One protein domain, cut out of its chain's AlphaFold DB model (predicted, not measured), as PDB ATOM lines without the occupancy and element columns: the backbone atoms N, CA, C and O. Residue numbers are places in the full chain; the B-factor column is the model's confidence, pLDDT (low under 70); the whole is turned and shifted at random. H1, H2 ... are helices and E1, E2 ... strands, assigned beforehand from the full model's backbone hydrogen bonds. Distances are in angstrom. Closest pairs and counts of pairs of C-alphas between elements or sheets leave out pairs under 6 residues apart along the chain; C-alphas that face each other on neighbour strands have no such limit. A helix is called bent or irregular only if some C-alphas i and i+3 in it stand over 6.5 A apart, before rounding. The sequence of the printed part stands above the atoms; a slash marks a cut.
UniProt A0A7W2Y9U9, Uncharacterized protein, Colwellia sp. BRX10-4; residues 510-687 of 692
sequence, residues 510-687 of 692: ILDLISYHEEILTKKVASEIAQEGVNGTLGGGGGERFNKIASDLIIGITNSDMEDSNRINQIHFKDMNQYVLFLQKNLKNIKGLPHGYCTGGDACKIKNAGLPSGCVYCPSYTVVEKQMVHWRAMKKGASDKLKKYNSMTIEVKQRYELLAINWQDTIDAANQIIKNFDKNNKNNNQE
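Overview. This is residues 510 to 687 of the 692 residues of an uncharacterized protein of Colwellia sp. BRX10-4 (UniProt A0A7W2Y9U9). A small strand hairpin, E3 and E4, lies near the middle of a loose body, with H1, H2 and H3 gathered towards one end and a long helical hairpin, H5 and H6, reaching to the other. A second strand hairpin, E1 and E2, lies at the end of H1, H2 and H3, and the tip of its link, residues 560 to 565, sticks out, as do residues 510 to 517 of H1 and the turn of the helical hairpin, residues 647 to 652. The 178 printed residues hold six named helices and four named strands, in the order H1 H2 E1 E2 H3 E3 E4 H4 H5 H6; the class is mostly helix, and each of the two sheets, E1 - E2 and E3 - E4, is antiparallel. The whole is only just loose, close to compact, with a radius of gyration of the C-alphas of 19.2 A and spans of 62, 48 and 40 A.

Along the chain. E1 is residues 554 to 557 and E2 is residues 569 to 572, each 9.7 A long. E3 is residues 591 to 593, 6.2 A, and E4 is residues 596 to 598, 6.8 A. H2 is residues 540 to 552, 18.5 A, and H3 is residues 576 to 586, 15.2 A. H1, residues 510 to 534, is 35.6 A long and begins with C-alpha 510 at (77.798, 123.274, 68.836). H4, residues 613 to 616, is 5.7 A long. H5, residues 625 to 646, is 32.3 A long and only just irregular, C-alphas 626 and 629 being 6.51 A apart. H6, residues 650 to 687, is 52.0 A long and ends with C-alpha 687 at (113.072, 90.460, 69.543); it is irregular, with C-alphas 655 and 658 7.9 A apart, and has a kink of 65 degrees near residue 657.

Arrangement. E1 and E2 form an antiparallel hairpin at 157 degrees, with N 557 and O 569 within hydrogen-bond range at 2.8 A. The closest C-alphas of H2 and E1, those of Ile 549 and Ile 555, are 6.1 A apart. H2 touches residues 529 to 534 of H1, closest at the C-alphas of Gly 533 and Asn 547, 4.5 A, with a steep tilt of 65 degrees, the same way. H3 touches residues 522 to 530 of H1, closest at the C-alphas of Ala 526 and Gln 584, 5.6 A, with a steep tilt of 39 degrees, opposite ways. E3 and E4 form an antiparallel hairpin at 156 degrees, with N 593 and O 596 within hydrogen-bond range at 2.8 A. H2 and E4 are near each other, with 6 pairs of C-alphas within 10 A. Residues 597 to 598 of E4 also pair antiparallel with residues 621 to 622. The closest C-alphas of E4 and H5, those of Gly 596 and Gln 627, are 6.1 A apart. H5 and H6 form a helical hairpin and touch, closest at the C-alphas of Ala 638 and Trp 663, 5.0 A, with a shallow tilt of 32 degrees, only just short of steep, opposite ways. H4 touches residues 665 to 673 of H6, closest at the C-alphas of Ser 613 and Ala 669, 5.2 A. H1 and H6 are apart. Every O i to N i+4 pair is within hydrogen-bond range in H1 and H3; H2 has 8 of 9, H5 16 of 18 and H6 31 of 34, while H4 is too short for such a pair.

Size, cuts and confidence. The two C-alphas farthest apart, those of Lys 574 and Glu 651, are 63.5 A apart. The printed part, residues 510 to 687, has no cut. The long links are E1 to E2, of 11 residues, and E4 to H4, of 14. Mean pLDDT of the printed part is 70.6; 66 residues are under 70, among them residues 510 to 522, 554 to 571, 605 to 614 and 679 to 687.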
ATOM      1  N   ILE A 510      77.632 124.560  69.529       47.19
ATOM      2  CA  ILE A 510      77.798 123.274  68.836       47.19
ATOM      3  C   ILE A 510      79.144 123.224  68.113       47.19
ATOM      4  O   ILE A 510      79.833 122.210  68.190       47.19
ATOM      5  N   LEU A 511      79.520 124.292  67.411       47.78
ATOM      6  CA  LEU A 511      80.797 124.367  66.703       47.78
ATOM      7  C   LEU A 511      81.979 124.318  67.675       47.78
ATOM      8  O   LEU A 511      82.936 123.593  67.409       47.78
ATOM      9  N   ASP A 512      81.888 124.994  68.818       53.25
ATOM     10  CA  ASP A 512      82.919 124.966  69.857       53.25
ATOM     11  C   ASP A 512      83.013 123.591  70.529       53.25
ATOM     12  O   ASP A 512      84.111 123.072  70.740       53.25
ATOM     13  N   LEU A 513      81.874 122.951  70.812       47.50
ATOM     14  CA  LEU A 513      81.841 121.623  71.425       47.50
ATOM     15  C   LEU A 513      82.332 120.541  70.454       47.50
ATOM     16  O   LEU A 513      83.099 119.669  70.857       47.50
ATOM     17  N   ILE A 514      81.939 120.607  69.176       49.94
ATOM     18  CA  ILE A 514      82.445 119.719  68.120       49.94
ATOM     19  C   ILE A 514      83.948 119.922  67.960       49.94
ATOM     20  O   ILE A 514      84.679 118.940  67.997       49.94
ATOM     21  N   SER A 515      84.421 121.166  67.879       54.03
ATOM     22  CA  SER A 515      85.852 121.463  67.744       54.03
ATOM     23  C   SER A 515      86.652 120.945  68.943       54.03
ATOM     24  O   SER A 515      87.697 120.319  68.775       54.03
ATOM     25  N   TYR A 516      86.133 121.124  70.162       62.31
ATOM     26  CA  TYR A 516      86.743 120.610  71.388       62.31
ATOM     27  C   TYR A 516      86.766 119.073  71.438       62.31
ATOM     28  O   TYR A 516      87.781 118.465  71.790       62.31
ATOM     29  N   HIS A 517      85.667 118.416  71.056       53.03
ATOM     30  CA  HIS A 517      85.599 116.956  71.000       53.03
ATOM     31  C   HIS A 517      86.477 116.376  69.889       53.03
ATOM     32  O   HIS A 517      87.151 115.373  70.126       53.03
ATOM     33  N   GLU A 518      86.524 117.001  68.714       58.81
ATOM     34  CA  GLU A 518      87.438 116.645  67.628       58.81
ATOM     35  C   GLU A 518      88.896 116.771  68.072       58.81
ATOM     36  O   GLU A 518      89.699 115.881  67.781       58.81
ATOM     37  N   GLU A 519      89.242 117.804  68.843       67.62
ATOM     38  CA  GLU A 519      90.587 117.976  69.392       67.62
ATOM     39  C   GLU A 519      90.943 116.864  70.393       67.62
ATOM     40  O   GLU A 519      92.022 116.269  70.306       67.62
ATOM     41  N   ILE A 520      90.033 116.518  71.311       68.06
ATOM     42  CA  ILE A 520      90.231 115.415  72.267       68.06
ATOM     43  C   ILE A 520      90.349 114.069  71.548       68.06
ATOM     44  O   ILE A 520      91.236 113.273  71.871       68.06
ATOM     45  N   LEU A 521      89.468 113.800  70.582       62.84
ATOM     46  CA  LEU A 521      89.479 112.562  69.803       62.84
ATOM     47  C   LEU A 521      90.776 112.442  69.006       62.84
ATOM     48  O   LEU A 521      91.426 111.400  69.061       62.84
ATOM     49  N   THR A 522      91.198 113.517  68.341       67.81
ATOM     50  CA  THR A 522      92.454 113.566  67.587       67.81
ATOM     51  C   THR A 522      93.653 113.322  68.496       67.81
ATOM     52  O   THR A 522      94.501 112.491  68.176       67.81
ATOM     53  N   LYS A 523      93.702 113.966  69.671       72.00
ATOM     54  CA  LYS A 523      94.756 113.745  70.673       72.00
ATOM     55  C   LYS A 523      94.807 112.293  71.137       72.00
ATOM     56  O   LYS A 523      95.885 111.707  71.170       72.00
ATOM     57  N   LYS A 524      93.653 111.701  71.459       73.06
ATOM     58  CA  LYS A 524      93.561 110.317  71.938       73.06
ATOM     59  C   LYS A 524      93.960 109.308  70.859       73.06
ATOM     60  O   LYS A 524      94.727 108.397  71.148       73.06
ATOM     61  N   VAL A 525      93.488 109.495  69.626       73.00
ATOM     62  CA  VAL A 525      93.806 108.612  68.492       73.00
ATOM     63  C   VAL A 525      95.269 108.747  68.071       73.00
ATOM     64  O   VAL A 525      95.911 107.735  67.816       73.00
ATOM     65  N   ALA A 526      95.829 109.959  68.038       75.44
ATOM     66  CA  ALA A 526      97.244 110.167  67.732       75.44
ATOM     67  C   ALA A 526      98.158 109.484  68.760       75.44
ATOM     68  O   ALA A 526      99.127 108.831  68.376       75.44
ATOM     69  N   SER A 527      97.827 109.587  70.051       76.25
ATOM     70  CA  SER A 527      98.564 108.893  71.112       76.25
ATOM     71  C   SER A 527      98.456 107.372  70.990       76.25
ATOM     72  O   SER A 527      99.457 106.683  71.141       76.25
ATOM     73  N   GLU A 528      97.271 106.847  70.673       76.19
ATOM     74  CA  GLU A 528      97.048 105.408  70.485       76.19
ATOM     75  C   GLU A 528      97.800 104.862  69.262       76.19
ATOM     76  O   GLU A 528      98.484 103.849  69.367       76.19
ATOM     77  N   ILE A 529      97.753 105.561  68.121       76.94
ATOM     78  CA  ILE A 529      98.521 105.195  66.920       76.94
ATOM     79  C   ILE A 529     100.023 105.235  67.209       76.94
ATOM     80  O   ILE A 529     100.749 104.358  66.761       76.94
ATOM     81  N   ALA A 530     100.507 106.225  67.960       74.75
ATOM     82  CA  ALA A 530     101.920 106.298  68.311       74.75
ATOM     83  C   ALA A 530     102.353 105.137  69.220       74.75
ATOM     84  O   ALA A 530     103.386 104.529  68.962       74.75
ATOM     85  N   GLN A 531     101.569 104.816  70.254       74.38
ATOM     86  CA  GLN A 531     101.869 103.734  71.199       74.38
ATOM     87  C   GLN A 531     101.862 102.359  70.521       74.38
ATOM     88  O   GLN A 531     102.828 101.610  70.629       74.38
ATOM     89  N   GLU A 532     100.809 102.053  69.766       73.94
ATOM     90  CA  GLU A 532     100.710 100.801  69.010       73.94
ATOM     91  C   GLU A 532     101.725 100.751  67.856       73.94
ATOM     92  O   GLU A 532     102.233  99.689  67.506       73.94
ATOM     93  N   GLY A 533     102.084 101.907  67.289       72.56
ATOM     94  CA  GLY A 533     103.134 102.026  66.280       72.56
ATOM     95  C   GLY A 533     104.523 101.668  66.807       72.56
ATOM     96  O   GLY A 533     105.273 100.990  66.110       72.56
ATOM     97  N   VAL A 534     104.850 102.064  68.044       69.88
ATOM     98  CA  VAL A 534     106.093 101.655  68.737       69.88
ATOM     99  C   VAL A 534     106.125 100.152  68.942       69.88
ATOM    100  O   VAL A 534     107.139  99.510  68.696       69.88
ATOM    101  N   ASN A 535     104.988  99.590  69.342       68.44
ATOM    102  CA  ASN A 535     104.840  98.153  69.468       68.44
ATOM    103  C   ASN A 535     104.769  97.472  68.094       68.44
ATOM    104  O   ASN A 535     104.562  96.275  68.037       68.44
ATOM    105  N   GLY A 536     104.857  98.183  66.968       71.50
ATOM    106  CA  GLY A 536     104.740  97.602  65.633       71.50
ATOM    107  C   GLY A 536     103.395  96.921  65.348       71.50
ATOM    108  O   GLY A 536     103.254  96.265  64.321       71.50
ATOM    109  N   THR A 537     102.391  97.044  66.216       74.31
ATOM    110  CA  THR A 537     101.146  96.261  66.181       74.31
ATOM    111  C   THR A 537     100.100  96.832  65.230       74.31
ATOM    112  O   THR A 537      99.070  96.201  65.005       74.31
ATOM    113  N   LEU A 538     100.338  97.989  64.600       79.44
ATOM    114  CA  LEU A 538      99.357  98.577  63.685       79.44
ATOM    115  C   LEU A 538      99.156  97.720  62.427       79.44
ATOM    116  O   LEU A 538     100.111  97.249  61.806       79.44
ATOM    117  N   GLY A 539      97.896  97.568  62.018       74.56
ATOM    118  CA  GLY A 539      97.488  96.894  60.783       74.56
ATOM    119  C   GLY A 539      97.014  97.855  59.685       74.56
ATOM    120  O   GLY A 539      96.679  99.011  59.943       74.56
ATOM    121  N   GLY A 540      96.922  97.354  58.448       78.94
ATOM    122  CA  GLY A 540      96.504  98.120  57.261       78.94
ATOM    123  C   GLY A 540      97.637  98.923  56.608       78.94
ATOM    124  O   GLY A 540      98.698  99.105  57.201       78.94
ATOM    125  N   GLY A 541      97.412  99.408  55.381       74.94
ATOM    126  CA  GLY A 541      98.446 100.098  54.591       74.94
ATOM    127  C   GLY A 541      99.004 101.375  55.242       74.94
ATOM    128  O   GLY A 541     100.187 101.677  55.101       74.94
ATOM    129  N   GLY A 542      98.184 102.112  55.997       75.69
ATOM    130  CA  GLY A 542      98.646 103.229  56.826       75.69
ATOM    131  C   GLY A 542      99.356 102.779  58.103       75.69
ATOM    132  O   GLY A 542     100.344 103.396  58.493       75.69
ATOM    133  N   GLY A 543      98.916 101.676  58.714       76.00
ATOM    134  CA  GLY A 543      99.539 101.106  59.911       76.00
ATOM    135  C   GLY A 543     100.972 100.638  59.677       76.00
ATOM    136  O   GLY A 543     101.858 100.995  60.444       76.00
ATOM    137  N   GLU A 544     101.237  99.944  58.568       75.94
ATOM    138  CA  GLU A 544     102.596  99.521  58.191       75.94
ATOM    139  C   GLU A 544     103.545 100.717  58.016       75.94
ATOM    140  O   GLU A 544     104.699 100.684  58.451       75.94
ATOM    141  N   ARG A 545     103.042 101.810  57.428       74.81
ATOM    142  CA  ARG A 545     103.791 103.061  57.292       74.81
ATOM    143  C   ARG A 545     104.076 103.689  58.658       74.81
ATOM    144  O   ARG A 545     105.202 104.117  58.890       74.81
ATOM    145  N   PHE A 546     103.084 103.749  59.546       77.62
ATOM    146  CA  PHE A 546     103.258 104.309  60.887       77.62
ATOM    147  C   PHE A 546     104.191 103.470  61.765       77.62
ATOM    148  O   PHE A 546     104.992 104.065  62.476       77.62
ATOM    149  N   ASN A 547     104.157 102.137  61.668       78.75
ATOM    150  CA  ASN A 547     105.103 101.252  62.360       78.75
ATOM    151  C   ASN A 547     106.546 101.554  61.934       78.75
ATOM    152  O   ASN A 547     107.410 101.747  62.779       78.75
ATOM    153  N   LYS A 548     106.789 101.679  60.621       75.44
ATOM    154  CA  LYS A 548     108.121 102.002  60.086       75.44
ATOM    155  C   LYS A 548     108.600 103.399  60.494       75.44
ATOM    156  O   LYS A 548     109.767 103.609  60.789       75.44
ATOM    157  N   ILE A 549     107.697 104.378  60.518       71.62
ATOM    158  CA  ILE A 549     108.031 105.735  60.969       71.62
ATOM    159  C   ILE A 549     108.319 105.756  62.475       71.62
ATOM    160  O   ILE A 549     109.212 106.478  62.906       71.62
ATOM    161  N   ALA A 550     107.573 104.990  63.275       69.81
ATOM    162  CA  ALA A 550     107.781 104.898  64.715       69.81
ATOM    163  C   ALA A 550     109.098 104.182  65.064       69.81
ATOM    164  O   ALA A 550     109.772 104.619  65.992       69.81
ATOM    165  N   SER A 551     109.493 103.148  64.306       70.06
ATOM    166  CA  SER A 551     110.785 102.466  64.483       70.06
ATOM    167  C   SER A 551     111.967 103.341  64.075       70.06
ATOM    168  O   SER A 551     112.968 103.400  64.783       70.06
ATOM    169  N   ASP A 552     111.844 104.042  62.944       72.75
ATOM    170  CA  ASP A 552     112.966 104.767  62.343       72.75
ATOM    171  C   ASP A 552     113.050 106.220  62.847       72.75
ATOM    172  O   ASP A 552     114.056 106.890  62.622       72.75
ATOM    173  N   LEU A 553     111.990 106.731  63.495       71.25
ATOM    174  CA  LEU A 553     111.792 108.139  63.888       71.25
ATOM    175  C   LEU A 553     112.054 109.141  62.747       71.25
ATOM    176  O   LEU A 553     112.414 110.301  62.977       71.25
ATOM    177  N   ILE A 554     111.846 108.697  61.505       68.44
ATOM    178  CA  ILE A 554     112.120 109.453  60.283       68.44
ATOM    179  C   ILE A 554     110.881 109.468  59.387       68.44
ATOM    180  O   ILE A 554     110.292 108.431  59.085       68.44
ATOM    181  N   ILE A 555     110.514 110.654  58.891       64.50
ATOM    182  CA  ILE A 555     109.497 110.816  57.841       64.50
ATOM    183  C   ILE A 555     110.137 111.434  56.606       64.50
ATOM    184  O   ILE A 555     110.592 112.573  56.645       64.50
ATOM    185  N   GLY A 556     110.102 110.713  55.484       59.75
ATOM    186  CA  GLY A 556     110.378 111.289  54.170       59.75
ATOM    187  C   GLY A 556     109.181 112.096  53.663       59.75
ATOM    188  O   GLY A 556     108.065 111.575  53.598       59.75
ATOM    189  N   ILE A 557     109.413 113.356  53.298       55.62
ATOM    190  CA  ILE A 557     108.443 114.231  52.635       55.62
ATOM    191  C   ILE A 557     108.874 114.408  51.182       55.62
ATOM    192  O   ILE A 557     109.961 114.908  50.892       55.62
ATOM    193  N   THR A 558     107.996 114.012  50.268       48.53
ATOM    194  CA  THR A 558     108.074 114.350  48.845       48.53
ATOM    195  C   THR A 558     107.168 115.546  48.585       48.53
ATOM    196  O   THR A 558     105.949 115.426  48.707       48.53
ATOM    197  N   ASN A 559     107.753 116.697  48.247       47.00
ATOM    198  CA  ASN A 559     106.999 117.862  47.789       47.00
ATOM    199  C   ASN A 559     106.587 117.632  46.330       47.00
ATOM    200  O   ASN A 559     107.444 117.592  45.455       47.00
ATOM    201  N   SER A 560     105.290 117.472  46.071       44.78
ATOM    202  CA  SER A 560     104.746 117.293  44.716       44.78
ATOM    203  C   SER A 560     104.652 118.588  43.900       44.78
ATOM    204  O   SER A 560     104.362 118.518  42.710       44.78
ATOM    205  N   ASP A 561     104.905 119.749  44.516       44.19
ATOM    206  CA  ASP A 561     104.521 121.060  43.967       44.19
ATOM    207  C   ASP A 561     105.724 121.942  43.562       44.19
ATOM    208  O   ASP A 561     105.586 123.148  43.381       44.19
ATOM    209  N   MET A 562     106.920 121.361  43.422       42.06
ATOM    210  CA  MET A 562     108.119 122.039  42.907       42.06
ATOM    211  C   MET A 562     108.691 121.220  41.746       42.06
ATOM    212  O   MET A 562     108.822 120.004  41.867       42.06
ATOM    213  N   GLU A 563     109.064 121.876  40.643       44.16
ATOM    214  CA  GLU A 563     109.589 121.249  39.412       44.16
ATOM    215  C   GLU A 563     110.924 120.483  39.597       44.16
ATOM    216  O   GLU A 563     111.371 119.806  38.676       44.16
ATOM    217  N   ASP A 564     111.512 120.491  40.801       45.41
ATOM    218  CA  ASP A 564     112.676 119.686  41.196       45.41
ATOM    219  C   ASP A 564     112.273 118.547  42.158       45.41
ATOM    220  O   ASP A 564     112.412 118.624  43.383       45.41
ATOM    221  N   SER A 565     111.787 117.439  41.598       46.72
ATOM    222  CA  SER A 565     111.240 116.277  42.323       46.72
ATOM    223  C   SER A 565     112.272 115.357  43.008       46.72
ATOM    224  O   SER A 565     111.912 114.282  43.486       46.72
ATOM    225  N   ASN A 566     113.545 115.760  43.116       45.53
ATOM    226  CA  ASN A 566     114.635 114.892  43.594       45.53
ATOM    227  C   ASN A 566     115.167 115.181  45.012       45.53
ATOM    228  O   ASN A 566     116.095 114.504  45.458       45.53
ATOM    229  N   ARG A 567     114.605 116.136  45.768       45.72
ATOM    230  CA  ARG A 567     114.971 116.333  47.188       45.72
ATOM    231  C   ARG A 567     113.909 115.749  48.119       45.72
ATOM    232  O   ARG A 567     112.894 116.382  48.393       45.72
ATOM    233  N   ILE A 568     114.171 114.547  48.637       52.09
ATOM    234  CA  ILE A 568     113.417 113.971  49.759       52.09
ATOM    235  C   ILE A 568     113.869 114.696  51.029       52.09
ATOM    236  O   ILE A 568     114.961 114.442  51.535       52.09
ATOM    237  N   ASN A 569     113.039 115.595  51.555       56.75
ATOM    238  CA  ASN A 569     113.295 116.198  52.859       56.75
ATOM    239  C   ASN A 569     112.907 115.185  53.941       56.75
ATOM    240  O   ASN A 569     111.750 114.772  54.016       56.75
ATOM    241  N   GLN A 570     113.867 114.765  54.764       63.81
ATOM    242  CA  GLN A 570     113.624 113.862  55.890       63.81
ATOM    243  C   GLN A 570     113.457 114.668  57.181       63.81
ATOM    244  O   GLN A 570     114.316 115.477  57.534       63.81
ATOM    245  N   ILE A 571     112.347 114.461  57.887       68.62
ATOM    246  CA  ILE A 571     112.153 114.971  59.246       68.62
ATOM    247  C   ILE A 571     112.640 113.902  60.216       68.62
ATOM    248  O   ILE A 571     112.105 112.796  60.210       68.62
ATOM    249  N   HIS A 572     113.614 114.254  61.055       72.00
ATOM    250  CA  HIS A 572     114.082 113.429  62.168       72.00
ATOM    251  C   HIS A 572     113.413 113.884  63.468       72.00
ATOM    252  O   HIS A 572     113.436 115.076  63.796       72.00
ATOM    253  N   PHE A 573     112.853 112.945  64.226       76.44
ATOM    254  CA  PHE A 573     112.348 113.202  65.574       76.44
ATOM    255  C   PHE A 573     113.414 112.837  66.610       76.44
ATOM    256  O   PHE A 573     114.033 111.781  66.527       76.44
ATOM    257  N   LYS A 574     113.641 113.722  67.587       66.88
ATOM    258  CA  LYS A 574     114.603 113.499  68.677       66.88
ATOM    259  C   LYS A 574     114.108 112.460  69.676       66.88
ATOM    260  O   LYS A 574     114.910 111.731  70.243       66.88
ATOM    261  N   ASP A 575     112.800 112.439  69.913       71.31
ATOM    262  CA  ASP A 575     112.149 111.538  70.852       71.31
ATOM    263  C   ASP A 575     110.694 111.248  70.441       71.31
ATOM    264  O   ASP A 575     110.109 111.888  69.556       71.31
ATOM    265  N   MET A 576     110.097 110.268  71.118       66.06
ATOM    266  CA  MET A 576     108.714 109.851  70.894       66.06
ATOM    267  C   MET A 576     107.694 110.945  71.219       66.06
ATOM    268  O   MET A 576     106.639 111.003  70.589       66.06
ATOM    269  N   ASN A 577     107.997 111.841  72.159       71.56
ATOM    270  CA  ASN A 577     107.096 112.939  72.506       71.56
ATOM    271  C   ASN A 577     106.986 113.930  71.344       71.56
ATOM    272  O   ASN A 577     105.894 114.399  71.025       71.56
ATOM    273  N   GLN A 578     108.094 114.188  70.652       74.50
ATOM    274  CA  GLN A 578     108.133 115.008  69.452       74.50
ATOM    275  C   GLN A 578     107.356 114.358  68.300       74.50
ATOM    276  O   GLN A 578     106.671 115.064  67.557       74.50
ATOM    277  N   TYR A 579     107.397 113.028  68.183       73.81
ATOM    278  CA  TYR A 579     106.596 112.286  67.208       73.81
ATOM    279  C   TYR A 579     105.091 112.329  67.522       73.81
ATOM    280  O   TYR A 579     104.285 112.612  66.634       73.81
ATOM    281  N   VAL A 580     104.690 112.150  68.785       71.25
ATOM    282  CA  VAL A 580     103.285 112.277  69.220       71.25
ATOM    283  C   VAL A 580     102.761 113.689  68.962       71.25
ATOM    284  O   VAL A 580     101.684 113.851  68.389       71.25
ATOM    285  N   LEU A 581     103.535 114.719  69.317       74.44
ATOM    286  CA  LEU A 581     103.181 116.115  69.046       74.44
ATOM    287  C   LEU A 581     103.069 116.392  67.542       74.44
ATOM    288  O   LEU A 581     102.181 117.128  67.106       74.44
ATOM    289  N   PHE A 582     103.934 115.775  66.732       77.00
ATOM    290  CA  PHE A 582     103.851 115.858  65.279       77.00
ATOM    291  C   PHE A 582     102.566 115.214  64.745       77.00
ATOM    292  O   PHE A 582     101.876 115.831  63.934       77.00
ATOM    293  N   LEU A 583     102.203 114.017  65.212       73.69
ATOM    294  CA  LEU A 583     100.961 113.353  64.815       73.69
ATOM    295  C   LEU A 583      99.730 114.157  65.248       73.69
ATOM    296  O   LEU A 583      98.849 114.389  64.428       73.69
ATOM    297  N   GLN A 584      99.689 114.670  66.479       70.75
ATOM    298  CA  GLN A 584      98.585 115.508  66.969       70.75
ATOM    299  C   GLN A 584      98.392 116.780  66.136       70.75
ATOM    300  O   GLN A 584      97.265 117.210  65.908       70.75
ATOM    301  N   LYS A 585      99.487 117.383  65.657       73.00
ATOM    302  CA  LYS A 585      99.440 118.607  64.849       73.00
ATOM    303  C   LYS A 585      99.017 118.354  63.396       73.00
ATOM    304  O   LYS A 585      98.413 119.236  62.783       73.00
ATOM    305  N   ASN A 586      99.351 117.184  62.844       71.12
ATOM    306  CA  ASN A 586      99.210 116.891  61.412       71.12
ATOM    307  C   ASN A 586      98.083 115.901  61.070       71.12
ATOM    308  O   ASN A 586      97.649 115.863  59.920       71.12
ATOM    309  N   LEU A 587      97.570 115.128  62.029       68.62
ATOM    310  CA  LEU A 587      96.402 114.270  61.838       68.62
ATOM    311  C   LEU A 587      95.112 115.079  62.029       68.62
ATOM    312  O   LEU A 587      94.479 115.007  63.074       68.62
ATOM    313  N   LYS A 588      94.709 115.865  61.032       60.72
ATOM    314  CA  LYS A 588      93.407 116.559  61.052       60.72
ATOM    315  C   LYS A 588      92.325 115.707  60.376       60.72
ATOM    316  O   LYS A 588      92.616 114.979  59.431       60.72
ATOM    317  N   ASN A 589      91.081 115.814  60.851       62.88
ATOM    318  CA  ASN A 589      89.888 115.157  60.291       62.88
ATOM    319  C   ASN A 589      89.957 113.613  60.271       62.88
ATOM    320  O   ASN A 589      89.577 112.975  59.282       62.88
ATOM    321  N   ILE A 590      90.436 112.991  61.360       67.94
ATOM    322  CA  ILE A 590      90.443 111.525  61.485       67.94
ATOM    323  C   ILE A 590      89.003 111.007  61.570       67.94
ATOM    324  O   ILE A 590      88.250 111.366  62.472       67.94
ATOM    325  N   LYS A 591      88.636 110.087  60.677       67.81
ATOM    326  CA  LYS A 591      87.353 109.377  60.739       67.81
ATOM    327  C   LYS A 591      87.537 108.050  61.476       67.81
ATOM    328  O   LYS A 591      88.259 107.167  61.008       67.81
ATOM    329  N   GLY A 592      86.884 107.916  62.630       66.81
ATOM    330  CA  GLY A 592      86.785 106.656  63.368       66.81
ATOM    331  C   GLY A 592      85.760 105.731  62.718       66.81
ATOM    332  O   GLY A 592      84.581 106.065  62.647       66.81
ATOM    333  N   LEU A 593      86.206 104.575  62.234       71.62
ATOM    334  CA  LEU A 593      85.357 103.531  61.666       71.62
ATOM    335  C   LEU A 593      85.303 102.344  62.642       71.62
ATOM    336  O   LEU A 593      86.283 102.089  63.345       71.62
ATOM    337  N   PRO A 594      84.215 101.550  62.656       67.38
ATOM    338  CA  PRO A 594      84.133 100.354  63.500       67.38
ATOM    339  C   PRO A 594      85.295  99.372  63.280       67.38
ATOM    340  O   PRO A 594      85.680  98.631  64.177       67.38
ATOM    341  N   HIS A 595      85.872  99.377  62.077       73.75
ATOM    342  CA  HIS A 595      86.952  98.483  61.678       73.75
ATOM    343  C   HIS A 595      88.356  99.124  61.719       73.75
ATOM    344  O   HIS A 595      89.334  98.397  61.556       73.75
ATOM    345  N   GLY A 596      88.500 100.438  61.950       78.75
ATOM    346  CA  GLY A 596      89.806 101.119  61.950       78.75
ATOM    347  C   GLY A 596      89.727 102.649  61.935       78.75
ATOM    348  O   GLY A 596      88.654 103.235  62.029       78.75
ATOM    349  N   TYR A 597      90.866 103.312  61.774       80.94
ATOM    350  CA  TYR A 597      90.997 104.760  61.640       80.94
ATOM    351  C   TYR A 597      91.343 105.161  60.209       80.94
ATOM    352  O   TYR A 597      92.224 104.571  59.586       80.94
ATOM    353  N   CYS A 598      90.670 106.191  59.695       78.44
ATOM    354  CA  CYS A 598      90.978 106.796  58.405       78.44
ATOM    355  C   CYS A 598      91.529 108.212  58.602       78.44
ATOM    356  O   CYS A 598      90.826 109.099  59.083       78.44
ATOM    357  N   THR A 599      92.770 108.431  58.178       74.06
ATOM    358  CA  THR A 599      93.455 109.733  58.179       74.06
ATOM    359  C   THR A 599      93.241 110.513  56.878       74.06
ATOM    360  O   THR A 599      93.743 111.619  56.728       74.06
ATOM    361  N   GLY A 600      92.485 109.952  55.925       66.88
ATOM    362  CA  GLY A 600      92.202 110.567  54.623       66.88
ATOM    363  C   GLY A 600      91.074 111.602  54.646       66.88
ATOM    364  O   GLY A 600      90.858 112.267  53.638       66.88
ATOM    365  N   GLY A 601      90.347 111.728  55.765       66.81
ATOM    366  CA  GLY A 601      89.335 112.764  55.992       66.81
ATOM    367  C   GLY A 601      88.389 112.983  54.807       66.81
ATOM    368  O   GLY A 601      87.660 112.071  54.398       66.81
ATOM    369  N   ASP A 602      88.393 114.201  54.269       61.44
ATOM    370  CA  ASP A 602      87.554 114.629  53.137       61.44
ATOM    371  C   ASP A 602      88.171 114.323  51.767       61.44
ATOM    372  O   ASP A 602      87.467 114.311  50.759       61.44
ATOM    373  N   ALA A 603      89.462 113.983  51.723       64.62
ATOM    374  CA  ALA A 603      90.133 113.493  50.520       64.62
ATOM    375  C   ALA A 603      89.802 112.016  50.215       64.62
ATOM    376  O   ALA A 603      90.157 111.496  49.153       64.62
ATOM    377  N   CYS A 604      89.108 111.322  51.126       70.12
ATOM    378  CA  CYS A 604      88.669 109.947  50.921       70.12
ATOM    379  C   CYS A 604      87.619 109.858  49.801       70.12
ATOM    380  O   CYS A 604      86.509 110.379  49.915       70.12
ATOM    381  N   LYS A 605      87.943 109.127  48.729       66.50
ATOM    382  CA  LYS A 605      87.041 108.914  47.581       66.50
ATOM    383  C   LYS A 605      85.996 107.809  47.812       66.50
ATOM    384  O   LYS A 605      85.104 107.638  46.984       66.50
ATOM    385  N   ILE A 606      86.084 107.067  48.920       65.62
ATOM    386  CA  ILE A 606      85.158 105.975  49.250       65.62
ATOM    387  C   ILE A 606      83.908 106.568  49.914       65.62
ATOM    388  O   ILE A 606      83.904 106.895  51.101       65.62
ATOM    389  N   LYS A 607      82.830 106.715  49.137       47.75
ATOM    390  CA  LYS A 607      81.509 107.123  49.636       47.75
ATOM    391  C   LYS A 607      80.828 105.889  50.248       47.75
ATOM    392  O   LYS A 607      80.514 104.960  49.517       47.75
ATOM    393  N   ASN A 608      80.613 105.892  51.567       45.19
ATOM    394  CA  ASN A 608      80.150 104.778  52.420       45.19
ATOM    395  C   ASN A 608      81.193 103.688  52.729       45.19
ATOM    396  O   ASN A 608      81.287 102.667  52.052       45.19
ATOM    397  N   ALA A 609      81.878 103.845  53.865       49.81
ATOM    398  CA  ALA A 609      82.788 102.868  54.476       49.81
ATOM    399  C   ALA A 609      82.071 101.644  55.100       49.81
ATOM    400  O   ALA A 609      82.476 101.136  56.139       49.81
ATOM    401  N   GLY A 610      80.969 101.180  54.502       49.94
ATOM    402  CA  GLY A 610      80.299  99.942  54.916       49.94
ATOM    403  C   GLY A 610      81.012  98.680  54.415       49.94
ATOM    404  O   GLY A 610      80.799  97.599  54.955       49.94
ATOM    405  N   LEU A 611      81.864  98.823  53.392       58.91
ATOM    406  CA  LEU A 611      82.651  97.750  52.791       58.91
ATOM    407  C   LEU A 611      84.146  98.014  53.005       58.91
ATOM    408  O   LEU A 611      84.718  98.875  52.334       58.91
ATOM    409  N   PRO A 612      84.794  97.306  53.943       63.88
ATOM    410  CA  PRO A 612      86.141  97.642  54.385       63.88
ATOM    411  C   PRO A 612      87.243  97.142  53.439       63.88
ATOM    412  O   PRO A 612      88.399  97.525  53.616       63.88
ATOM    413  N   SER A 613      86.916  96.328  52.425       68.69
ATOM    414  CA  SER A 613      87.885  95.771  51.465       68.69
ATOM    415  C   SER A 613      88.658  96.857  50.710       68.69
ATOM    416  O   SER A 613      89.875  96.759  50.571       68.69
ATOM    417  N   GLY A 614      87.988  97.948  50.325       69.75
ATOM    418  CA  GLY A 614      88.630  99.106  49.691       69.75
ATOM    419  C   GLY A 614      89.529  99.926  50.626       69.75
ATOM    420  O   GLY A 614      90.347 100.713  50.156       69.75
ATOM    421  N   CYS A 615      89.405  99.744  51.945       76.38
ATOM    422  CA  CYS A 615      90.172 100.488  52.944       76.38
ATOM    423  C   CYS A 615      91.476  99.782  53.338       76.38
ATOM    424  O   CYS A 615      92.440 100.464  53.661       76.38
ATOM    425  N   VAL A 616      91.542  98.444  53.296       75.50
ATOM    426  CA  VAL A 616      92.694  97.665  53.808       75.50
ATOM    427  C   VAL A 616      94.027  98.089  53.188       75.50
ATOM    428  O   VAL A 616      95.024  98.229  53.898       75.50
ATOM    429  N   TYR A 617      94.023  98.352  51.883       74.19
ATOM    430  CA  TYR A 617      95.203  98.757  51.116       74.19
ATOM    431  C   TYR A 617      95.401 100.276  51.055       74.19
ATOM    432  O   TYR A 617      96.335 100.760  50.418       74.19
ATOM    433  N   CYS A 618      94.516 101.057  51.680       76.88
ATOM    434  CA  CYS A 618      94.614 102.506  51.655       76.88
ATOM    435  C   CYS A 618      95.774 102.970  52.558       76.88
ATOM    436  O   CYS A 618      95.810 102.611  53.737       76.88
ATOM    437  N   PRO A 619      96.686 103.828  52.062       72.50
ATOM    438  CA  PRO A 619      97.806 104.345  52.854       72.50
ATOM    439  C   PRO A 619      97.361 105.278  53.990       72.50
ATOM    440  O   PRO A 619      98.147 105.603  54.875       72.50
ATOM    441  N   SER A 620      96.103 105.720  53.973       77.06
ATOM    442  CA  SER A 620      95.496 106.543  55.020       77.06
ATOM    443  C   SER A 620      94.701 105.726  56.041       77.06
ATOM    444  O   SER A 620      94.047 106.300  56.906       77.06
ATOM    445  N   TYR A 621      94.696 104.397  55.944       83.06
ATOM    446  CA  TYR A 621      93.875 103.540  56.791       83.06
ATOM    447  C   TYR A 621      94.727 102.708  57.752       83.06
ATOM    448  O   TYR A 621      95.673 102.041  57.342       83.06
ATOM    449  N   THR A 622      94.385 102.759  59.039       82.06
ATOM    450  CA  THR A 622      95.147 102.137  60.132       82.06
ATOM    451  C   THR A 622      94.216 101.347  61.044       82.06
ATOM    452  O   THR A 622      93.113 101.797  61.341       82.06
ATOM    453  N   VAL A 623      94.644 100.179  61.512       81.94
ATOM    454  CA  VAL A 623      93.894  99.323  62.444       81.94
ATOM    455  C   VAL A 623      94.703  99.150  63.725       81.94
ATOM    456  O   VAL A 623      95.882  98.818  63.654       81.94
ATOM    457  N   VAL A 624      94.064  99.358  64.876       81.88
ATOM    458  CA  VAL A 624      94.622  99.108  66.217       81.88
ATOM    459  C   VAL A 624      93.958  97.881  66.856       81.88
ATOM    460  O   VAL A 624      92.890  97.440  66.417       81.88
ATOM    461  N   GLU A 625      94.557  97.340  67.921       78.31
ATOM    462  CA  GLU A 625      94.158  96.063  68.532       78.31
ATOM    463  C   GLU A 625      92.656  95.955  68.841       78.31
ATOM    464  O   GLU A 625      92.005  94.967  68.489       78.31
ATOM    465  N   LYS A 626      92.058  96.993  69.432       76.81
ATOM    466  CA  LYS A 626      90.635  96.979  69.820       76.81
ATOM    467  C   LYS A 626      89.673  96.729  68.651       76.81
ATOM    468  O   LYS A 626      88.583  96.195  68.852       76.81
ATOM    469  N   GLN A 627      90.055  97.075  67.418       81.88
ATOM    470  CA  GLN A 627      89.217  96.871  66.230       81.88
ATOM    471  C   GLN A 627      89.336  95.448  65.660       81.88
ATOM    472  O   GLN A 627      88.543  95.058  64.797       81.88
ATOM    473  N   MET A 628      90.256  94.625  66.170       80.31
ATOM    474  CA  MET A 628      90.416  93.233  65.739       80.31
ATOM    475  C   MET A 628      89.188  92.372  66.043       80.31
ATOM    476  O   MET A 628      88.901  91.425  65.306       80.31
ATOM    477  N   VAL A 629      88.410  92.721  67.074       79.81
ATOM    478  CA  VAL A 629      87.128  92.062  67.377       79.81
ATOM    479  C   VAL A 629      86.162  92.188  66.194       79.81
ATOM    480  O   VAL A 629      85.560  91.193  65.780       79.81
ATOM    481  N   HIS A 630      86.081  93.374  65.583       79.25
ATOM    482  CA  HIS A 630      85.237  93.612  64.412       79.25
ATOM    483  C   HIS A 630      85.726  92.831  63.188       79.25
ATOM    484  O   HIS A 630      84.917  92.193  62.516       79.25
ATOM    485  N   TRP A 631      87.034  92.794  62.926       82.88
ATOM    486  CA  TRP A 631      87.594  92.017  61.813       82.88
ATOM    487  C   TRP A 631      87.354  90.509  61.945       82.88
ATOM    488  O   TRP A 631      86.966  89.854  60.974       82.88
ATOM    489  N   ARG A 632      87.489  89.956  63.157       84.19
ATOM    490  CA  ARG A 632      87.171  88.544  63.439       84.19
ATOM    491  C   ARG A 632      85.679  88.250  63.251       84.19
ATOM    492  O   ARG A 632      85.327  87.231  62.651       84.19
ATOM    493  N   ALA A 633      84.803  89.148  63.707       81.06
ATOM    494  CA  ALA A 633      83.356  89.020  63.530       81.06
ATOM    495  C   ALA A 633      82.940  89.093  62.049       81.06
ATOM    496  O   ALA A 633      82.151  88.260  61.597       81.06
ATOM    497  N   MET A 634      83.512  90.026  61.279       79.38
ATOM    498  CA  MET A 634      83.262  90.156  59.838       79.38
ATOM    499  C   MET A 634      83.692  88.902  59.076       79.38
ATOM    500  O   MET A 634      82.902  88.369  58.295       79.38
ATOM    501  N   LYS A 635      84.887  88.366  59.366       84.88
ATOM    502  CA  LYS A 635      85.367  87.107  58.775       84.88
ATOM    503  C   LYS A 635      84.405  85.950  59.043       84.88
ATOM    504  O   LYS A 635      84.048  85.225  58.113       84.88
ATOM    505  N   LYS A 636      83.966  85.779  60.297       83.81
ATOM    506  CA  LYS A 636      83.026  84.714  60.683       83.81
ATOM    507  C   LYS A 636      81.681  84.871  59.969       83.81
ATOM    508  O   LYS A 636      81.219  83.932  59.329       83.81
ATOM    509  N   GLY A 637      81.100  86.070  60.002       82.69
ATOM    510  CA  GLY A 637      79.811  86.354  59.370       82.69
ATOM    511  C   GLY A 637      79.819  86.172  57.849       82.69
ATOM    512  O   GLY A 637      78.871  85.614  57.299       82.69
ATOM    513  N   ALA A 638      80.884  86.601  57.166       82.69
ATOM    514  CA  ALA A 638      81.049  86.388  55.729       82.69
ATOM    515  C   ALA A 638      81.242  84.899  55.393       82.69
ATOM    516  O   ALA A 638      80.595  84.388  54.481       82.69
ATOM    517  N   SER A 639      82.036  84.173  56.189       86.50
ATOM    518  CA  SER A 639      82.255  82.730  56.012       86.50
ATOM    519  C   SER A 639      80.961  81.923  56.153       86.50
ATOM    520  O   SER A 639      80.694  81.028  55.351       86.50
ATOM    521  N   ASP A 640      80.126  82.247  57.144       86.50
ATOM    522  CA  ASP A 640      78.850  81.559  57.363       86.50
ATOM    523  C   ASP A 640      77.852  81.828  56.225       86.50
ATOM    524  O   ASP A 640      77.124  80.925  55.804       86.50
ATOM    525  N   LYS A 641      77.839  83.052  55.679       84.81
ATOM    526  CA  LYS A 641      77.015  83.408  54.511       84.81
ATOM    527  C   LYS A 641      77.483  82.696  53.241       84.81
ATOM    528  O   LYS A 641      76.648  82.174  52.505       84.81
ATOM    529  N   LEU A 642      78.795  82.595  53.028       86.75
ATOM    530  CA  LEU A 642      79.375  81.919  51.867       86.75
ATOM    531  C   LEU A 642      79.149  80.395  51.918       86.75
ATOM    532  O   LEU A 642      78.810  79.785  50.906       86.75
ATOM    533  N   LYS A 643      79.192  79.780  53.111       87.81
ATOM    534  CA  LYS A 643      78.775  78.377  53.310       87.81
ATOM    535  C   LYS A 643      77.308  78.151  52.941       87.81
ATOM    536  O   LYS A 643      77.000  77.200  52.225       87.81
ATOM    537  N   LYS A 644      76.409  79.037  53.389       84.94
ATOM    538  CA  LYS A 644      74.980  78.974  53.035       84.94
ATOM    539  C   LYS A 644      74.780  79.114  51.528       84.94
ATOM    540  O   LYS A 644      74.074  78.298  50.947       84.94
ATOM    541  N   TYR A 645      75.450  80.072  50.891       85.56
ATOM    542  CA  TYR A 645      75.423  80.257  49.439       85.56
ATOM    543  C   TYR A 645      75.863  79.003  48.674       85.56
ATOM    544  O   TYR A 645      75.175  78.564  47.754       85.56
ATOM    545  N   ASN A 646      76.949  78.355  49.103       84.50
ATOM    546  CA  ASN A 646      77.454  77.143  48.452       84.50
ATOM    547  C   ASN A 646      76.464  75.967  48.508       84.50
ATOM    548  O   ASN A 646      76.453  75.150  47.586       84.50
ATOM    549  N   SER A 647      75.589  75.922  49.518       85.69
ATOM    550  CA  SER A 647      74.528  74.913  49.660       85.69
ATOM    551  C   SER A 647      73.226  75.207  48.887       85.69
ATOM    552  O   SER A 647      72.328  74.371  48.886       85.69
ATOM    553  N   MET A 648      73.099  76.367  48.227       87.12
ATOM    554  CA  MET A 648      71.879  76.768  47.499       87.12
ATOM    555  C   MET A 648      71.802  76.203  46.069       87.12
ATOM    556  O   MET A 648      72.808  75.803  45.474       87.12
ATOM    557  N   THR A 649      70.591  76.212  45.498       85.00
ATOM    558  CA  THR A 649      70.312  75.842  44.100       85.00
ATOM    559  C   THR A 649      70.939  76.825  43.102       85.00
ATOM    560  O   THR A 649      71.223  77.979  43.428       85.00
ATOM    561  N   ILE A 650      71.159  76.369  41.864       82.12
ATOM    562  CA  ILE A 650      71.879  77.111  40.810       82.12
ATOM    563  C   ILE A 650      71.201  78.453  40.469       82.12
ATOM    564  O   ILE A 650      71.884  79.468  40.356       82.12
ATOM    565  N   GLU A 651      69.869  78.490  40.394       77.50
ATOM    566  CA  GLU A 651      69.099  79.715  40.107       77.50
ATOM    567  C   GLU A 651      69.238  80.784  41.200       77.50
ATOM    568  O   GLU A 651      69.280  81.981  40.921       77.50
ATOM    569  N   VAL A 652      69.331  80.365  42.465       73.12
ATOM    570  CA  VAL A 652      69.535  81.282  43.592       73.12
ATOM    571  C   VAL A 652      70.981  81.769  43.608       73.12
ATOM    572  O   VAL A 652      71.213  82.954  43.833       73.12
ATOM    573  N   LYS A 653      71.954  80.910  43.287       78.00
ATOM    574  CA  LYS A 653      73.365  81.309  43.191       78.00
ATOM    575  C   LYS A 653      73.580  82.448  42.189       78.00
ATOM    576  O   LYS A 653      74.195  83.447  42.547       78.00
ATOM    577  N   GLN A 654      72.965  82.376  41.006       78.56
ATOM    578  CA  GLN A 654      73.049  83.442  39.994       78.56
ATOM    579  C   GLN A 654      72.517  84.799  40.489       78.56
ATOM    580  O   GLN A 654      73.078  85.840  40.164       78.56
ATOM    581  N   ARG A 655      71.471  84.821  41.328       76.94
ATOM    582  CA  ARG A 655      70.920  86.077  41.882       76.94
ATOM    583  C   ARG A 655      71.811  86.720  42.946       76.94
ATOM    584  O   ARG A 655      71.704  87.921  43.176       76.94
ATOM    585  N   TYR A 656      72.651  85.930  43.611       78.94
ATOM    586  CA  TYR A 656      73.481  86.366  44.738       78.94
ATOM    587  C   TYR A 656      74.983  86.379  44.416       78.94
ATOM    588  O   TYR A 656      75.788  86.603  45.316       78.94
ATOM    589  N   GLU A 657      75.377  86.194  43.155       81.62
ATOM    590  CA  GLU A 657      76.777  86.097  42.721       81.62
ATOM    591  C   GLU A 657      77.619  87.317  43.134       81.62
ATOM    592  O   GLU A 657      78.665  87.167  43.764       81.62
ATOM    593  N   LEU A 658      77.116  88.535  42.905       75.12
ATOM    594  CA  LEU A 658      77.793  89.777  43.316       75.12
ATOM    595  C   LEU A 658      77.960  89.891  44.841       75.12
ATOM    596  O   LEU A 658      78.938  90.457  45.327       75.12
ATOM    597  N   LEU A 659      77.016  89.345  45.611       76.69
ATOM    598  CA  LEU A 659      77.097  89.314  47.072       76.69
ATOM    599  C   LEU A 659      78.077  88.243  47.558       76.69
ATOM    600  O   LEU A 659      78.768  88.470  48.548       76.69
ATOM    601  N   ALA A 660      78.179  87.116  46.851       80.56
ATOM    602  CA  ALA A 660      79.157  86.074  47.134       80.56
ATOM    603  C   ALA A 660      80.595  86.552  46.877       80.56
ATOM    604  O   ALA A 660      81.450  86.339  47.736       80.56
ATOM    605  N   ILE A 661      80.834  87.266  45.768       79.81
ATOM    606  CA  ILE A 661      82.118  87.936  45.485       79.81
ATOM    607  C   ILE A 661      82.465  88.898  46.624       79.81
ATOM    608  O   ILE A 661      83.545  88.832  47.195       79.81
ATOM    609  N   ASN A 662      81.503  89.712  47.054       77.56
ATOM    610  CA  ASN A 662      81.709  90.657  48.146       77.56
ATOM    611  C   ASN A 662      82.028  89.968  49.495       77.56
ATOM    612  O   ASN A 662      82.911  90.400  50.243       77.56
ATOM    613  N   TRP A 663      81.348  88.863  49.827       81.06
ATOM    614  CA  TRP A 663      81.683  88.084  51.024       81.06
ATOM    615  C   TRP A 663      83.086  87.484  50.943       81.06
ATOM    616  O   TRP A 663      83.779  87.474  51.959       81.06
ATOM    617  N   GLN A 664      83.517  87.046  49.759       83.44
ATOM    618  CA  GLN A 664      84.878  86.571  49.530       83.44
ATOM    619  C   GLN A 664      85.903  87.702  49.715       83.44
ATOM    620  O   GLN A 664      86.807  87.564  50.536       83.44
ATOM    621  N   ASP A 665      85.680  88.864  49.098       79.25
ATOM    622  CA  ASP A 665      86.532  90.051  49.261       79.25
ATOM    623  C   ASP A 665      86.640  90.487  50.731       79.25
ATOM    624  O   ASP A 665      87.700  90.899  51.206       79.25
ATOM    625  N   THR A 666      85.544  90.372  51.489       80.19
ATOM    626  CA  THR A 666      85.513  90.677  52.929       80.19
ATOM    627  C   THR A 666      86.353  89.680  53.735       80.19
ATOM    628  O   THR A 666      87.033  90.074  54.686       80.19
ATOM    629  N   ILE A 667      86.314  88.392  53.377       82.38
ATOM    630  CA  ILE A 667      87.135  87.347  54.005       82.38
ATOM    631  C   ILE A 667      88.616  87.596  53.716       82.38
ATOM    632  O   ILE A 667      89.426  87.523  54.641       82.38
ATOM    633  N   ASP A 668      88.965  87.921  52.474       83.69
ATOM    634  CA  ASP A 668      90.350  88.138  52.054       83.69
ATOM    635  C   ASP A 668      90.942  89.396  52.699       83.69
ATOM    636  O   ASP A 668      92.024  89.341  53.290       83.69
ATOM    637  N   ALA A 669      90.172  90.486  52.730       81.56
ATOM    638  CA  ALA A 669      90.505  91.703  53.465       81.56
ATOM    639  C   ALA A 669      90.731  91.433  54.965       81.56
ATOM    640  O   ALA A 669      91.726  91.872  55.547       81.56
ATOM    641  N   ALA A 670      89.838  90.666  55.601       84.38
ATOM    642  CA  ALA A 670      89.975  90.318  57.013       84.38
ATOM    643  C   ALA A 670      91.183  89.412  57.277       84.38
ATOM    644  O   ALA A 670      91.888  89.600  58.267       84.38
ATOM    645  N   ASN A 671      91.448  88.442  56.398       84.88
ATOM    646  CA  ASN A 671      92.615  87.570  56.495       84.88
ATOM    647  C   ASN A 671      93.915  88.362  56.407       84.88
ATOM    648  O   ASN A 671      94.838  88.076  57.165       84.88
ATOM    649  N   GLN A 672      93.984  89.354  55.523       83.31
ATOM    650  CA  GLN A 672      95.159  90.202  55.396       83.31
ATOM    651  C   GLN A 672      95.394  91.044  56.652       83.31
ATOM    652  O   GLN A 672      96.502  91.033  57.177       83.31
ATOM    653  N   ILE A 673      94.364  91.714  57.180       82.31
ATOM    654  CA  ILE A 673      94.492  92.503  58.416       82.31
ATOM    655  C   ILE A 673      94.903  91.618  59.595       82.31
ATOM    656  O   ILE A 673      95.834  91.964  60.317       82.31
ATOM    657  N   ILE A 674      94.266  90.453  59.760       82.75
ATOM    658  CA  ILE A 674      94.597  89.501  60.830       82.75
ATOM    659  C   ILE A 674      96.023  88.971  60.668       82.75
ATOM    660  O   ILE A 674      96.773  88.955  61.634       82.75
ATOM    661  N   LYS A 675      96.436  88.601  59.451       80.69
ATOM    662  CA  LYS A 675      97.796  88.122  59.179       80.69
ATOM    663  C   LYS A 675      98.845  89.203  59.435       80.69
ATOM    664  O   LYS A 675      99.891  88.882  59.988       80.69
ATOM    665  N   ASN A 676      98.578  90.448  59.045       74.06
ATOM    666  CA  ASN A 676      99.473  91.577  59.295       74.06
ATOM    667  C   ASN A 676      99.621  91.825  60.801       74.06
ATOM    668  O   ASN A 676     100.739  91.905  61.298       74.06
ATOM    669  N   PHE A 677      98.505  91.836  61.530       72.56
ATOM    670  CA  PHE A 677      98.491  91.998  62.982       72.56
ATOM    671  C   PHE A 677      99.223  90.847  63.708       72.56
ATOM    672  O   PHE A 677     100.069  91.078  64.568       72.56
ATOM    673  N   ASP A 678      98.977  89.592  63.311       71.50
ATOM    674  CA  ASP A 678      99.607  88.403  63.905       71.50
ATOM    675  C   ASP A 678     101.103  88.281  63.555       71.50
ATOM    676  O   ASP A 678     101.895  87.798  64.368       71.50
ATOM    677  N   LYS A 679     101.513  88.700  62.349       68.38
ATOM    678  CA  LYS A 679     102.926  88.739  61.931       68.38
ATOM    679  C   LYS A 679     103.703  89.762  62.755       68.38
ATOM    680  O   LYS A 679     104.796  89.454  63.222       68.38
ATOM    681  N   ASN A 680     103.113  90.931  62.975       62.81
ATOM    682  CA  ASN A 680     103.724  91.992  63.761       62.81
ATOM    683  C   ASN A 680     103.863  91.603  65.244       62.81
ATOM    684  O   ASN A 680     104.934  91.766  65.817       62.81
ATOM    685  N   ASN A 681     102.854  90.945  65.826       59.53
ATOM    686  CA  ASN A 681     102.942  90.398  67.188       59.53
ATOM    687  C   ASN A 681     104.009  89.298  67.353       59.53
ATOM    688  O   ASN A 681     104.616  89.173  68.416       59.53
ATOM    689  N   LYS A 682     104.254  88.480  66.320       56.50
ATOM    690  CA  LYS A 682     105.295  87.434  66.363       56.50
ATOM    691  C   LYS A 682     106.715  87.996  66.297       56.50
ATOM    692  O   LYS A 682     107.582  87.454  66.977       56.50
ATOM    693  N   ASN A 683     106.940  89.061  65.527       55.31
ATOM    694  CA  ASN A 683     108.251  89.709  65.435       55.31
ATOM    695  C   ASN A 683     108.670  90.334  66.780       55.31
ATOM    696  O   ASN A 683     109.797  90.114  67.216       55.31
ATOM    697  N   ASN A 684     107.746  90.975  67.505       51.97
ATOM    698  CA  ASN A 684     108.038  91.535  68.834       51.97
ATOM    699  C   ASN A 684     108.402  90.473  69.877       51.97
ATOM    700  O   ASN A 684     109.291  90.679  70.699       51.97
ATOM    701  N   ASN A 685     107.732  89.314  69.846       50.06
ATOM    702  CA  ASN A 685     108.021  88.222  70.778       50.06
ATOM    703  C   ASN A 685     109.367  87.532  70.484       50.06
ATOM    704  O   ASN A 685     109.944  86.932  71.387       50.06
ATOM    705  N   GLN A 686     109.878  87.609  69.249       45.53
ATOM    706  CA  GLN A 686     111.218  87.119  68.905       45.53
ATOM    707  C   GLN A 686     112.317  88.122  69.284       45.53
ATOM    708  O   GLN A 686     113.337  87.698  69.818       45.53
ATOM    709  N   GLU A 687     112.112  89.430  69.103       44.91
ATOM    710  CA  GLU A 687     113.072  90.460  69.543       44.91
ATOM    711  C   GLU A 687     113.171  90.568  71.076       44.91
ATOM    712  O   GLU A 687     114.262  90.769  71.611       44.91
TER     713      GLU A 687